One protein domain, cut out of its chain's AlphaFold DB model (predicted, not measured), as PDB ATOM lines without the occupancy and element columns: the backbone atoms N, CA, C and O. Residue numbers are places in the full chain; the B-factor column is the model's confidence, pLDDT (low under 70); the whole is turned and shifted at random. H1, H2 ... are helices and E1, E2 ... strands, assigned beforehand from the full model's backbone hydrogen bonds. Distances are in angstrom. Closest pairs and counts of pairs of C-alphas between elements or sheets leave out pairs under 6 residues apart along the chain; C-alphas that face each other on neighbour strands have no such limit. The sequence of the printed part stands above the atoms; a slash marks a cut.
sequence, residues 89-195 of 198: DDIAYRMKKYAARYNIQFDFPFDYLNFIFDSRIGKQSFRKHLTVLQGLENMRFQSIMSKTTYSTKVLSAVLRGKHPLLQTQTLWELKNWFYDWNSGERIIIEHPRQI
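AT A GLANCE: This is residues 89 to 195 of the 198 residues of an uncharacterized protein of Lachnoclostridium sp. An76 (UniProt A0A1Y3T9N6). One long helix, H3, runs through the middle, and the other helices are set round it: H1 lies side by side with it in the opposite direction, H6 runs along its other side, and H4, H2 and H5 are placed between these two. A very small hairpin of two strands, E1 and E2, follows near the later part of H3, with E1 nearer to it. The printed part has 107 residues, with six named helices and then two named strands, in the order H1 H2 H3 H4 H5 H6 E1 E2; the sheet, E1 - E2, is antiparallel, and the class is mostly helix. The whole is compact, with a radius of gyration of the C-alphas of 13.3 A, and elongated, spanning 40 by 25 by 24 A.

HOW THE PARTS SIT: H1, residues 89 to 101, touches H3, residues 124 to 146, opposite ways at a shallow tilt of 12 degrees; their closest C-alphas, those of Ile 91 and Arg 140, are 6.0 A apart. H3 is the hub, touching five helices. H2, residues 112 to 115, only just touches residues 130 to 134 of H3, with 3 pairs of C-alphas within 8 A, the closest being Tyr 112 and Leu 130 at 6.0 A. H4, residues 152 to 159, forms a helical hairpin with H3 at a steep tilt of 41 degrees, opposite ways; it touches residues 132 to 136 alone, and the closest C-alphas, of Val 132 and Leu 159, are 6.2 A apart. H1 and H4 are close but not clearly touching, with the C-alphas of Tyr 98 and Leu 159 closest at 7.6 A. H5, residues 165 to 168, only just touches residues 131 to 135 of H3, with 3 pairs within 8 A; the C-alphas of Thr 131 and Leu 166 are closest at 6.4 A. H6, residues 171 to 176, touches residues 130 to 138 of H3, the same way at a shallow tilt of 15 degrees, with the C-alphas of Gly 135 and Leu 174 closest at 5.8 A. H1 and H6 are apart. E1, residues 178 to 180, and E2, residues 185 to 187, form an antiparallel hairpin at 134 degrees, with N 180 and O 185 at 2.8 A and N 187 and O 178 at 2.8 A. The closest C-alphas of H3 and E1, those of Asn 138 and Phe 178, are 7.1 A apart. Every O i to N i+4 pair is within hydrogen-bond range in H3, H4 and H6, and 8 of 9 are in H1; H2 and H5 are too short for such a pair.

IN THESE COORDINATES: H1 begins at C-alpha 89, (168.674, 121.089, 134.741), and is 18.7 A long. H3 measures 32.5 A from C-alpha 124 at (193.822, 134.386, 132.144) to C-alpha 146, and H4 10.3 A. E2 ends at C-alpha 187, (167.852, 142.748, 128.732).

THE WHOLE: The two C-alphas farthest apart, those of Ser 119 and Arg 193, are 40.5 A apart. The printed part has no cut, and its links are tight or short. The mean pLDDT of the printed part is 90.3; residues 189 to 195 are under 70.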
ATOM      1  N   ASP A  89     168.016 122.339 134.336       89.00
ATOM      2  CA  ASP A  89     168.674 121.089 134.741       89.00
ATOM      3  C   ASP A  89     169.714 120.596 133.713       89.00
ATOM      4  O   ASP A  89     170.795 120.130 134.089       89.00
ATOM      5  N   ASP A  90     169.452 120.741 132.403       90.88
ATOM      6  CA  ASP A  90     170.442 120.425 131.355       90.88
ATOM      7  C   ASP A  90     171.647 121.373 131.450       90.88
ATOM      8  O   ASP A  90     172.805 120.952 131.343       90.88
ATOM      9  N   ILE A  91     171.399 122.658 131.722       94.38
ATOM     10  CA  ILE A  91     172.465 123.642 131.927       94.38
ATOM     11  C   ILE A  91     173.275 123.302 133.183       94.38
ATOM     12  O   ILE A  91     174.503 123.240 133.105       94.38
ATOM     13  N   ALA A  92     172.621 122.995 134.308       93.56
ATOM     14  CA  ALA A  92     173.277 122.597 135.553       93.56
ATOM     15  C   ALA A  92     174.190 121.377 135.347       93.56
ATOM     16  O   ALA A  92     175.369 121.383 135.725       93.56
ATOM     17  N   TYR A  93     173.679 120.349 134.664       90.56
ATOM     18  CA  TYR A  93     174.451 119.163 134.308       90.56
ATOM     19  C   TYR A  93     175.691 119.518 133.470       90.56
ATOM     20  O   TYR A  93     176.812 119.072 133.760       90.56
ATOM     21  N   ARG A  94     175.524 120.359 132.442       93.50
ATOM     22  CA  ARG A  94     176.630 120.808 131.580       93.50
ATOM     23  C   ARG A  94     177.661 121.627 132.345       93.50
ATOM     24  O   ARG A  94     178.852 121.422 132.108       93.50
ATOM     25  N   MET A  95     177.237 122.486 133.271       96.38
ATOM     26  CA  MET A  95     178.129 123.272 134.129       96.38
ATOM     27  C   MET A  95     178.996 122.371 135.006       96.38
ATOM     28  O   MET A  95     180.220 122.484 134.961       96.38
ATOM     29  N   LYS A  96     178.403 121.410 135.730       92.94
ATOM     30  CA  LYS A  96     179.165 120.459 136.565       92.94
ATOM     31  C   LYS A  96     180.149 119.638 135.721       92.94
ATOM     32  O   LYS A  96     181.311 119.477 136.098       92.94
ATOM     33  N   LYS A  97     179.735 119.179 134.531       90.88
ATOM     34  CA  LYS A  97     180.609 118.449 133.592       90.88
ATOM     35  C   LYS A  97     181.745 119.316 133.036       90.88
ATOM     36  O   LYS A  97     182.854 118.813 132.839       90.88
ATOM     37  N   TYR A  98     181.475 120.589 132.750       94.50
ATOM     38  CA  TYR A  98     182.475 121.550 132.290       94.50
ATOM     39  C   TYR A  98     183.492 121.843 133.394       94.50
ATOM     40  O   TYR A  98     184.688 121.666 133.178       94.50
ATOM     41  N   ALA A  99     183.026 122.195 134.592       91.75
ATOM     42  CA  ALA A  99     183.863 122.519 135.743       91.75
ATOM     43  C   ALA A  99     184.792 121.357 136.137       91.75
ATOM     44  O   ALA A  99     185.995 121.560 136.316       91.75
ATOM     45  N   ALA A 100     184.281 120.120 136.130       85.44
ATOM     46  CA  ALA A 100     185.080 118.921 136.393       85.44
ATOM     47  C   ALA A 100     186.265 118.754 135.420       85.44
ATOM     48  O   ALA A 100     187.335 118.298 135.817       85.44
ATOM     49  N   ARG A 101     186.119 119.159 134.148       88.88
ATOM     50  CA  ARG A 101     187.208 119.093 133.153       88.88
ATOM     51  C   ARG A 101     188.376 120.017 133.498       88.88
ATOM     52  O   ARG A 101     189.505 119.711 133.120       88.88
ATOM     53  N   TYR A 102     188.095 121.122 134.182       89.69
ATOM     54  CA  TYR A 102     189.060 122.172 134.513       89.69
ATOM     55  C   TYR A 102     189.383 122.229 136.011       89.69
ATOM     56  O   TYR A 102     189.997 123.189 136.476       89.69
ATOM     57  N   ASN A 103     189.010 121.186 136.761       89.38
ATOM     58  CA  ASN A 103     189.215 121.080 138.204       89.38
ATOM     59  C   ASN A 103     188.650 122.294 138.968       89.38
ATOM     60  O   ASN A 103     189.338 122.911 139.784       89.38
ATOM     61  N   ILE A 104     187.424 122.691 138.632       92.19
ATOM     62  CA  ILE A 104     186.666 123.737 139.321       92.19
ATOM     63  C   ILE A 104     185.581 123.038 140.139       92.19
ATOM     64  O   ILE A 104     184.766 122.299 139.585       92.19
ATOM     65  N   GLN A 105     185.590 123.254 141.450       91.19
ATOM     66  CA  GLN A 105     184.564 122.775 142.372       91.19
ATOM     67  C   GLN A 105     183.723 123.970 142.807       91.19
ATOM     68  O   GLN A 105     184.273 125.017 143.122       91.19
ATOM     69  N   PHE A 106     182.404 123.831 142.752       92.56
ATOM     70  CA  PHE A 106     181.453 124.888 143.086       92.56
ATOM     71  C   PHE A 106     180.110 124.267 143.461       92.56
ATOM     72  O   PHE A 106     179.810 123.163 142.992       92.56
ATOM     73  N   ASP A 107     179.281 125.016 144.178       91.25
ATOM     74  CA  ASP A 107     177.871 124.706 144.425       91.25
ATOM     75  C   ASP A 107     176.954 125.715 143.743       91.25
ATOM     76  O   ASP A 107     177.389 126.797 143.356       91.25
ATOM     77  N   PHE A 108     175.701 125.323 143.505       90.81
ATOM     78  CA  PHE A 108     174.727 126.215 142.882       90.81
ATOM     79  C   PHE A 108     174.126 127.170 143.924       90.81
ATOM     80  O   PHE A 108     173.825 126.714 145.026       90.81
ATOM     81  N   PRO A 109     173.863 128.442 143.566       95.62
ATOM     82  CA  PRO A 109     174.207 129.099 142.297       95.62
ATOM     83  C   PRO A 109     175.720 129.320 142.145       95.62
ATOM     84  O   PRO A 109     176.410 129.617 143.117       95.62
ATOM     85  N   PHE A 110     176.245 129.181 140.924       97.38
ATOM     86  CA  PHE A 110     177.662 129.464 140.684       97.38
ATOM     87  C   PHE A 110     177.956 130.963 140.857       97.38
ATOM     88  O   PHE A 110     177.342 131.806 140.207       97.38
ATOM     89  N   ASP A 111     178.953 131.293 141.674       96.62
ATOM     90  CA  ASP A 111     179.435 132.662 141.851       96.62
ATOM     91  C   ASP A 111     180.948 132.713 141.644       96.62
ATOM     92  O   ASP A 111     181.715 132.081 142.376       96.62
ATOM     93  N   TYR A 112     181.394 133.479 140.645       96.06
ATOM     94  CA  TYR A 112     182.820 133.647 140.371       96.06
ATOM     95  C   TYR A 112     183.587 134.274 141.546       96.06
ATOM     96  O   TYR A 112     184.797 134.060 141.655       96.06
ATOM     97  N   LEU A 113     182.914 135.022 142.433       95.88
ATOM     98  CA  LEU A 113     183.545 135.629 143.607       95.88
ATOM     99  C   LEU A 113     184.039 134.586 144.615       95.88
ATOM    100  O   LEU A 113     185.000 134.849 145.332       95.88
ATOM    101  N   ASN A 114     183.493 133.367 144.597       95.88
ATOM    102  CA  ASN A 114     183.980 132.269 145.437       95.88
ATOM    103  C   ASN A 114     185.412 131.828 145.075       95.88
ATOM    104  O   ASN A 114     186.020 131.042 145.796       95.88
ATOM    105  N   PHE A 115     185.973 132.335 143.970       95.56
ATOM    106  CA  PHE A 115     187.304 131.988 143.471       95.56
ATOM    107  C   PHE A 115     188.324 133.127 143.580       95.56
ATOM    108  O   PHE A 115     189.428 132.984 143.057       95.56
ATOM    109  N   ILE A 116     188.011 134.244 144.255       92.31
ATOM    110  CA  ILE A 116     188.958 135.372 144.394       92.31
ATOM    111  C   ILE A 116     190.271 134.970 145.080       92.31
ATOM    112  O   ILE A 116     191.318 135.521 144.755       92.31
ATOM    113  N   PHE A 117     190.226 133.979 145.975       91.94
ATOM    114  CA  PHE A 117     191.397 133.442 146.671       91.94
ATOM    115  C   PHE A 117     191.959 132.165 146.023       91.94
ATOM    116  O   PHE A 117     192.908 131.574 146.537       91.94
ATOM    117  N   ASP A 118     191.406 131.710 144.890       93.38
ATOM    118  CA  ASP A 118     191.968 130.571 144.163       93.38
ATOM    119  C   ASP A 118     193.326 130.973 143.572       93.38
ATOM    120  O   ASP A 118     193.430 131.933 142.813       93.38
ATOM    121  N   SER A 119     194.373 130.199 143.863       92.94
ATOM    122  CA  SER A 119     195.733 130.415 143.332       92.94
ATOM    123  C   SER A 119     195.806 130.596 141.806       92.94
ATOM    124  O   SER A 119     196.756 131.172 141.271       92.94
ATOM    125  N   ARG A 120     194.811 130.096 141.066       94.31
ATOM    126  CA  ARG A 120     194.729 130.182 139.607       94.31
ATOM    127  C   ARG A 120     194.095 131.483 139.120       94.31
ATOM    128  O   ARG A 120     194.161 131.721 137.917       94.31
ATOM    129  N   ILE A 121     193.524 132.325 139.984       91.88
ATOM    130  CA  ILE A 121     192.761 133.525 139.597       91.88
ATOM    131  C   ILE A 121     193.570 134.512 138.743       91.88
ATOM    132  O   ILE A 121     193.045 135.096 137.792       91.88
ATOM    133  N   GLY A 122     194.881 134.619 138.984       89.75
ATOM    134  CA  GLY A 122     195.780 135.435 138.161       89.75
ATOM    135  C   GLY A 122     195.890 134.944 136.709       89.75
ATOM    136  O   GLY A 122     196.105 135.735 135.787       89.75
ATOM    137  N   LYS A 123     195.658 133.648 136.458       94.75
ATOM    138  CA  LYS A 123     195.790 133.030 135.132       94.75
ATOM    139  C   LYS A 123     194.595 133.391 134.254       94.75
ATOM    140  O   LYS A 123     193.450 133.056 134.553       94.75
ATOM    141  N   GLN A 124     194.865 134.013 133.107       93.94
ATOM    142  CA  GLN A 124     193.822 134.386 132.144       93.94
ATOM    143  C   GLN A 124     193.021 133.166 131.654       93.94
ATOM    144  O   GLN A 124     191.811 133.252 131.469       93.94
ATOM    145  N   SER A 125     193.675 132.012 131.480       93.62
ATOM    146  CA  SER A 125     193.009 130.759 131.102       93.62
ATOM    147  C   SER A 125     191.980 130.305 132.138       93.62
ATOM    148  O   SER A 125     190.892 129.880 131.764       93.62
ATOM    149  N   PHE A 126     192.279 130.451 133.429       96.00
ATOM    150  CA  PHE A 126     191.344 130.123 134.501       96.00
ATOM    151  C   PHE A 126     190.165 131.095 134.535       96.00
ATOM    152  O   PHE A 126     189.016 130.657 134.550       96.00
ATOM    153  N   ARG A 127     190.434 132.404 134.421       95.38
ATOM    154  CA  ARG A 127     189.388 133.435 134.328       95.38
ATOM    155  C   ARG A 127     188.422 133.176 133.170       95.38
ATOM    156  O   ARG A 127     187.221 133.251 133.381       95.38
ATOM    157  N   LYS A 128     188.914 132.748 132.000       96.44
ATOM    158  CA  LYS A 128     188.058 132.343 130.865       96.44
ATOM    159  C   LYS A 128     187.091 131.206 131.225       96.44
ATOM    160  O   LYS A 128     185.953 131.210 130.764       96.44
ATOM    161  N   HIS A 129     187.511 130.242 132.045       97.31
ATOM    162  CA  HIS A 129     186.626 129.170 132.512       97.31
ATOM    163  C   HIS A 129     185.577 129.673 133.507       97.31
ATOM    164  O   HIS A 129     184.425 129.251 133.416       97.31
ATOM    165  N   LEU A 130     185.947 130.598 134.400       97.50
ATOM    166  CA  LEU A 130     184.987 131.264 135.284       97.50
ATOM    167  C   LEU A 130     183.960 132.070 134.477       97.50
ATOM    168  O   LEU A 130     182.777 131.992 134.777       97.50
ATOM    169  N   THR A 131     184.380 132.761 133.413       97.81
ATOM    170  CA  THR A 131     183.479 133.509 132.516       97.81
ATOM    171  C   THR A 131     182.452 132.594 131.858       97.81
ATOM    172  O   THR A 131     181.263 132.904 131.856       97.81
ATOM    173  N   VAL A 132     182.879 131.429 131.355       98.12
ATOM    174  CA  VAL A 132     181.956 130.428 130.792       98.12
ATOM    175  C   VAL A 132     180.957 129.941 131.842       98.12
ATOM    176  O   VAL A 132     179.767 129.856 131.550       98.12
ATOM    177  N   LEU A 133     181.419 129.624 133.054       98.31
ATOM    178  CA  LEU A 133     180.544 129.150 134.127       98.31
ATOM    179  C   LEU A 133     179.568 130.236 134.599       98.31
ATOM    180  O   LEU A 133     178.391 129.932 134.768       98.31
ATOM    181  N   GLN A 134     180.008 131.490 134.719       98.12
ATOM    182  CA  GLN A 134     179.138 132.608 135.093       98.12
ATOM    183  C   GLN A 134     178.082 132.890 134.018       98.12
ATOM    184  O   GLN A 134     176.924 133.133 134.342       98.12
ATOM    185  N   GLY A 135     178.451 132.797 132.737       97.56
ATOM    186  CA  GLY A 135     177.495 132.912 131.637       97.56
ATOM    187  C   GLY A 135     176.450 131.793 131.644       97.56
ATOM    188  O   GLY A 135     175.262 132.049 131.485       97.56
ATOM    189  N   LEU A 136     176.862 130.549 131.899       97.69
ATOM    190  CA  LEU A 136     175.921 129.432 132.024       97.69
ATOM    191  C   LEU A 136     175.022 129.556 133.261       97.69
ATOM    192  O   LEU A 136     173.848 129.206 133.182       97.69
ATOM    193  N   GLU A 137     175.533 130.072 134.380       97.69
ATOM    194  CA  GLU A 137     174.715 130.368 135.561       97.69
ATOM    195  C   GLU A 137     173.637 131.400 135.241       97.69
ATOM    196  O   GLU A 137     172.482 131.198 135.610       97.69
ATOM    197  N   ASN A 138     173.998 132.456 134.507       96.12
ATOM    198  CA  ASN A 138     173.064 133.475 134.044       96.12
ATOM    199  C   ASN A 138     171.942 132.863 133.188       96.12
ATOM    200  O   ASN A 138     170.763 133.070 133.474       96.12
ATOM    201  N   MET A 139     172.299 132.027 132.202       95.62
ATOM    202  CA  MET A 139     171.328 131.272 131.397       95.62
ATOM    203  C   MET A 139     170.449 130.363 132.266       95.62
ATOM    204  O   MET A 139     169.237 130.295 132.091       95.62
ATOM    205  N   ARG A 140     171.045 129.648 133.226       95.25
ATOM    206  CA  ARG A 140     170.306 128.755 134.124       95.25
ATOM    207  C   ARG A 140     169.324 129.538 134.996       95.25
ATOM    208  O   ARG A 140     168.200 129.085 135.168       95.25
ATOM    209  N   PHE A 141     169.726 130.696 135.512       92.38
ATOM    210  CA  PHE A 141     168.870 131.550 136.329       92.38
ATOM    211  C   PHE A 141     167.674 132.073 135.527       92.38
ATOM    212  O   PHE A 141     166.542 131.942 135.978       92.38
ATOM    213  N   GLN A 142     167.899 132.546 134.298       91.81
ATOM    214  CA  GLN A 142     166.818 132.897 133.368       91.81
ATOM    215  C   GLN A 142     165.893 131.712 133.081       91.81
ATOM    216  O   GLN A 142     164.679 131.844 133.131       91.81
ATOM    217  N   SER A 143     166.447 130.518 132.859       91.31
ATOM    218  CA  SER A 143     165.637 129.317 132.640       91.31
ATOM    219  C   SER A 143     164.755 128.957 133.847       91.31
ATOM    220  O   SER A 143     163.638 128.480 133.659       91.31
ATOM    221  N   ILE A 144     165.213 129.215 135.077       87.75
ATOM    222  CA  ILE A 144     164.414 129.032 136.303       87.75
ATOM    223  C   ILE A 144     163.309 130.088 136.392       87.75
ATOM    224  O   ILE A 144     162.152 129.752 136.635       87.75
ATOM    225  N   MET A 145     163.664 131.360 136.200       85.56
ATOM    226  CA  MET A 145     162.769 132.494 136.443       85.56
ATOM    227  C   MET A 145     161.715 132.686 135.345       85.56
ATOM    228  O   MET A 145     160.575 133.038 135.640       85.56
ATOM    229  N   SER A 146     162.102 132.423 134.100       82.19
ATOM    230  CA  SER A 146     161.379 132.778 132.873       82.19
ATOM    231  C   SER A 146     161.011 131.540 132.041       82.19
ATOM    232  O   SER A 146     160.508 131.625 130.930       82.19
ATOM    233  N   LYS A 147     161.306 130.329 132.544       83.25
ATOM    234  CA  LYS A 147     161.099 129.050 131.828       83.25
ATOM    235  C   LYS A 147     161.746 129.005 130.435       83.25
ATOM    236  O   LYS A 147     161.400 128.156 129.611       83.25
ATOM    237  N   THR A 148     162.714 129.882 130.174       86.25
ATOM    238  CA  THR A 148     163.412 129.972 128.894       86.25
ATOM    239  C   THR A 148     164.202 128.692 128.634       86.25
ATOM    240  O   THR A 148     164.840 128.134 129.534       86.25
ATOM    241  N   THR A 149     164.203 128.235 127.385       90.56
ATOM    242  CA  THR A 149     165.028 127.111 126.929       90.56
ATOM    243  C   THR A 149     165.982 127.568 125.842       90.56
ATOM    244  O   THR A 149     165.585 128.293 124.932       90.56
ATOM    245  N   TYR A 150     167.226 127.101 125.888       92.00
ATOM    246  CA  TYR A 150     168.251 127.520 124.937       92.00
ATOM    247  C   TYR A 150     168.569 126.438 123.914       92.00
ATOM    248  O   TYR A 150     168.698 125.254 124.228       92.00
ATOM    249  N   SER A 151     168.780 126.858 122.667       91.69
ATOM    250  CA  SER A 151     169.171 125.931 121.610       91.69
ATOM    251  C   SER A 151     170.548 125.310 121.878       91.69
ATOM    252  O   SER A 151     171.464 125.929 122.432       91.69
ATOM    253  N   THR A 152     170.748 124.086 121.384       89.62
ATOM    254  CA  THR A 152     172.046 123.397 121.456       89.62
ATOM    255  C   THR A 152     173.173 124.219 120.822       89.62
ATOM    256  O   THR A 152     174.317 124.140 121.275       89.62
ATOM    257  N   LYS A 153     172.866 125.020 119.789       92.94
ATOM    258  CA  LYS A 153     173.826 125.900 119.107       92.94
ATOM    259  C   LYS A 153     174.368 126.964 120.064       92.94
ATOM    260  O   LYS A 153     175.589 127.073 120.196       92.94
ATOM    261  N   VAL A 154     173.478 127.675 120.760       94.19
ATOM    262  CA  VAL A 154     173.832 128.718 121.738       94.19
ATOM    263  C   VAL A 154     174.618 128.110 122.898       94.19
ATOM    264  O   VAL A 154     175.755 128.510 123.145       94.19
ATOM    265  N   LEU A 155     174.098 127.045 123.518       94.25
ATOM    266  CA  LEU A 155     174.783 126.353 124.621       94.25
ATOM    267  C   LEU A 155     176.186 125.877 124.230       94.25
ATOM    268  O   LEU A 155     177.139 126.002 124.999       94.25
ATOM    269  N   SER A 156     176.342 125.350 123.013       93.88
ATOM    270  CA  SER A 156     177.642 124.906 122.503       93.88
ATOM    271  C   SER A 156     178.590 126.069 122.213       93.88
ATOM    272  O   SER A 156     179.805 125.888 122.286       93.88
ATOM    273  N   ALA A 157     178.085 127.247 121.841       95.38
ATOM    274  CA  ALA A 157     178.903 128.447 121.677       95.38
ATOM    275  C   ALA A 157     179.415 128.952 123.035       95.38
ATOM    276  O   ALA A 157     180.617 129.196 123.170       95.38
ATOM    277  N   VAL A 158     178.543 129.006 124.046       96.75
ATOM    278  CA  VAL A 158     178.882 129.411 125.422       96.75
ATOM    279  C   VAL A 158     179.886 128.438 126.045       96.75
ATOM    280  O   VAL A 158     180.964 128.854 126.461       96.75
ATOM    281  N   LEU A 159     179.628 127.124 125.997       95.50
ATOM    282  CA  LEU A 159     180.550 126.099 126.516       95.50
ATOM    283  C   LEU A 159     181.933 126.122 125.850       95.50
ATOM    284  O   LEU A 159     182.921 125.714 126.456       95.50
ATOM    285  N   ARG A 160     182.027 126.568 124.592       94.88
ATOM    286  CA  ARG A 160     183.309 126.717 123.886       94.88
ATOM    287  C   ARG A 160     183.999 128.054 124.169       94.88
ATOM    288  O   ARG A 160     185.088 128.263 123.644       94.88
ATOM    289  N   GLY A 161     183.386 128.943 124.952       94.19
ATOM    290  CA  GLY A 161     183.884 130.299 125.186       94.19
ATOM    291  C   GLY A 161     183.828 131.191 123.942       94.19
ATOM    292  O   GLY A 161     184.560 132.167 123.862       94.19
ATOM    293  N   LYS A 162     183.020 130.827 122.936       94.44
ATOM    294  CA  LYS A 162     182.954 131.516 121.636       94.44
ATOM    295  C   LYS A 162     181.764 132.461 121.506       94.44
ATOM    296  O   LYS A 162     181.676 133.166 120.510       94.44
ATOM    297  N   HIS A 163     180.845 132.449 122.467       95.31
ATOM    298  CA  HIS A 163     179.685 133.329 122.429       95.31
ATOM    299  C   HIS A 163     180.122 134.801 122.576       95.31
ATOM    300  O   HIS A 163     180.921 135.065 123.478       95.31
ATOM    301  N   PRO A 164     179.615 135.742 121.755       93.00
ATOM    302  CA  PRO A 164     180.024 137.150 121.796       93.00
ATOM    303  C   PRO A 164     179.927 137.780 123.189       93.00
ATOM    304  O   PRO A 164     180.884 138.402 123.636       93.00
ATOM    305  N   LEU A 165     178.842 137.512 123.928       93.69
ATOM    306  CA  LEU A 165     178.674 137.992 125.310       93.69
ATOM    307  C   LEU A 165     179.822 137.596 126.250       93.69
ATOM    308  O   LEU A 165     180.167 138.356 127.141       93.69
ATOM    309  N   LEU A 166     180.454 136.434 126.056       94.38
ATOM    310  CA  LEU A 166     181.586 136.020 126.898       94.38
ATOM    311  C   LEU A 166     182.886 136.762 126.561       94.38
ATOM    312  O   LEU A 166     183.858 136.656 127.305       94.38
ATOM    313  N   GLN A 167     182.934 137.428 125.407       90.38
ATOM    314  CA  GLN A 167     184.084 138.207 124.949       90.38
ATOM    315  C   GLN A 167     183.920 139.687 125.289       90.38
ATOM    316  O   GLN A 167     184.916 140.353 125.546       90.38
ATOM    317  N   THR A 168     182.681 140.184 125.285       91.44
ATOM    318  CA  THR A 168     182.374 141.600 125.514       91.44
ATOM    319  C   THR A 168     182.046 141.919 126.967       91.44
ATOM    320  O   THR A 168     182.374 143.011 127.412       91.44
ATOM    321  N   GLN A 169     181.435 140.989 127.710       94.00
ATOM    322  CA  GLN A 169     180.992 141.234 129.083       94.00
ATOM    323  C   GLN A 169     182.004 140.733 130.116       94.00
ATOM    324  O   GLN A 169     182.614 139.666 129.989       94.00
ATOM    325  N   THR A 170     182.139 141.494 131.195       94.06
ATOM    326  CA  THR A 170     182.915 141.135 132.381       94.06
ATOM    327  C   THR A 170     182.189 140.100 133.246       94.06
ATOM    328  O   THR A 170     180.984 139.878 133.142       94.06
ATOM    329  N   LEU A 171     182.919 139.463 134.169       94.19
ATOM    330  CA  LEU A 171     182.328 138.553 135.160       94.19
ATOM    331  C   LEU A 171     181.266 139.240 136.029       94.19
ATOM    332  O   LEU A 171     180.232 138.642 136.324       94.19
ATOM    333  N   TRP A 172     181.515 140.496 136.404       94.38
ATOM    334  CA  TRP A 172     180.564 141.301 137.162       94.38
ATOM    335  C   TRP A 172     179.295 141.556 136.343       94.38
ATOM    336  O   TRP A 172     178.189 141.384 136.849       94.38
ATOM    337  N   GLU A 173     179.436 141.881 135.059       94.19
ATOM    338  CA  GLU A 173     178.296 142.109 134.174       94.19
ATOM    339  C   GLU A 173     177.470 140.843 133.928       94.19
ATOM    340  O   GLU A 173     176.244 140.899 133.989       94.19
ATOM    341  N   LEU A 174     178.121 139.697 133.709       94.62
ATOM    342  CA  LEU A 174     177.454 138.400 133.539       94.62
ATOM    343  C   LEU A 174     176.733 137.926 134.809       94.62
ATOM    344  O   LEU A 174     175.772 137.163 134.723       94.62
ATOM    345  N   LYS A 175     177.202 138.347 135.987       93.81
ATOM    346  CA  LYS A 175     176.552 138.051 137.266       93.81
ATOM    347  C   LYS A 175     175.318 138.923 137.503       93.81
ATOM    348  O   LYS A 175     174.312 138.407 137.977       93.81
ATOM    349  N   ASN A 176     175.408 140.220 137.211       90.50
ATOM    350  CA  ASN A 176     174.423 141.201 137.677       90.50
ATOM    351  C   ASN A 176     173.362 141.592 136.637       90.50
ATOM    352  O   ASN A 176     172.342 142.161 137.015       90.50
ATOM    353  N   TRP A 177     173.570 141.299 135.351       91.00
ATOM    354  CA  TRP A 177     172.633 141.681 134.288       91.00
ATOM    355  C   TRP A 177     172.061 140.481 133.551       91.00
ATOM    356  O   TRP A 177     172.711 139.450 133.400       91.00
ATOM    357  N   PHE A 178     170.844 140.641 133.040       88.88
ATOM    358  CA  PHE A 178     170.217 139.680 132.146       88.88
ATOM    359  C   PHE A 178     170.613 139.941 130.697       88.88
ATOM    360  O   PHE A 178     170.785 141.085 130.283       88.88
ATOM    361  N   TYR A 179     170.733 138.870 129.920       90.44
ATOM    362  CA  TYR A 179     171.086 138.942 128.506       90.44
ATOM    363  C   TYR A 179     170.222 138.000 127.694       90.44
ATOM    364  O   TYR A 179     169.973 136.870 128.118       90.44
ATOM    365  N   ASP A 180     169.851 138.430 126.497       89.56
ATOM    366  CA  ASP A 180     169.322 137.531 125.493       89.56
ATOM    367  C   ASP A 180     170.505 136.812 124.845       89.56
ATOM    368  O   ASP A 180     171.280 137.359 124.060       89.56
ATOM    369  N   TRP A 181     170.654 135.540 125.200       91.06
ATOM    370  CA  TRP A 181     171.727 134.690 124.698       91.06
ATOM    371  C   TRP A 181     171.532 134.257 123.236       91.06
ATOM    372  O   TRP A 181     172.389 133.557 122.702       91.06
ATOM    373  N   ASN A 182     170.433 134.634 122.577       85.38
ATOM    374  CA  ASN A 182     170.250 134.422 121.141       85.38
ATOM    375  C   ASN A 182     170.728 135.626 120.321       85.38
ATOM    376  O   ASN A 182     171.428 135.425 119.329       85.38
ATOM    377  N   SER A 183     170.373 136.849 120.731       82.75
ATOM    378  CA  SER A 183     170.764 138.096 120.048       82.75
ATOM    379  C   SER A 183     172.122 138.637 120.507       82.75
ATOM    380  O   SER A 183     172.845 139.244 119.722       82.75
ATOM    381  N   GLY A 184     172.519 138.364 121.753       81.69
ATOM    382  CA  GLY A 184     173.700 138.960 122.375       81.69
ATOM    383  C   GLY A 184     173.441 140.338 122.985       81.69
ATOM    384  O   GLY A 184     174.400 141.032 123.321       81.69
ATOM    385  N   GLU A 185     172.177 140.728 123.138       83.38
ATOM    386  CA  GLU A 185     171.779 142.007 123.718       83.38
ATOM    387  C   GLU A 185     171.518 141.887 125.223       83.38
ATOM    388  O   GLU A 185     171.144 140.834 125.746       83.38
ATOM    389  N   ARG A 186     171.737 142.985 125.948       82.88
ATOM    390  CA  ARG A 186     171.396 143.073 127.368       82.88
ATOM    391  C   ARG A 186     169.902 143.324 127.519       82.88
ATOM    392  O   ARG A 186     169.357 144.222 126.889       82.88
ATOM    393  N   ILE A 187     169.267 142.580 128.414       81.00
ATOM    394  CA  ILE A 187     167.852 142.748 128.732       81.00
ATOM    395  C   ILE A 187     167.743 143.760 129.868       81.00
ATOM    396  O   ILE A 187     168.261 143.549 130.970       81.00
ATOM    397  N   ILE A 188     167.089 144.882 129.584       75.44
ATOM    398  CA  ILE A 188     166.793 145.915 130.572       75.44
ATOM    399  C   ILE A 188     165.493 145.519 131.264       75.44
ATOM    400  O   ILE A 188     164.442 145.443 130.636       75.44
ATOM    401  N   ILE A 189     165.581 145.238 132.561       66.12
ATOM    402  CA  ILE A 189     164.420 144.923 133.392       66.12
ATOM    403  C   ILE A 189     164.074 146.180 134.173       66.12
ATOM    404  O   ILE A 189     164.724 146.503 135.164       66.12
ATOM    405  N   GLU A 190     163.059 146.895 133.705       61.72
ATOM    406  CA  GLU A 190     162.600 148.139 134.326       61.72
ATOM    407  C   GLU A 190     161.744 147.864 135.565       61.72
ATOM    408  O   GLU A 190     161.676 148.682 136.480       61.72
ATOM    409  N   HIS A 191     161.102 146.692 135.624       61.66
ATOM    410  CA  HIS A 191     160.248 146.311 136.742       61.66
ATOM    411  C   HIS A 191     160.379 144.812 137.074       61.66
ATOM    412  O   HIS A 191     160.259 143.987 136.168       61.66
ATOM    413  N   PRO A 192     160.501 144.399 138.355       58.72
ATOM    414  CA  PRO A 192     160.696 142.989 138.738       58.72
ATOM    415  C   PRO A 192     159.637 142.019 138.190       58.72
ATOM    416  O   PRO A 192     159.932 140.873 137.870       58.72
ATOM    417  N   ARG A 193     158.393 142.489 138.017       60.69
ATOM    418  CA  ARG A 193     157.295 141.714 137.397       60.69
ATOM    419  C   ARG A 193     157.561 141.301 135.939       60.69
ATOM    420  O   ARG A 193     156.908 140.375 135.470       60.69
ATOM    421  N   GLN A 194     158.474 141.964 135.228       62.41
ATOM    422  CA  GLN A 194     158.845 141.603 133.855       62.41
ATOM    423  C   GLN A 194     159.658 140.300 133.809       62.41
ATOM    424  O   GLN A 194     159.540 139.566 132.838       62.41
ATOM    425  N   ILE A 195     160.367 139.942 134.889       59.47
ATOM    426  CA  ILE A 195     161.155 138.698 134.987       59.47
ATOM    427  C   ILE A 195     160.269 137.450 134.812       59.47
ATOM    428  O   ILE A 195     160.685 136.476 134.196       59.47
TER     429      ILE A 195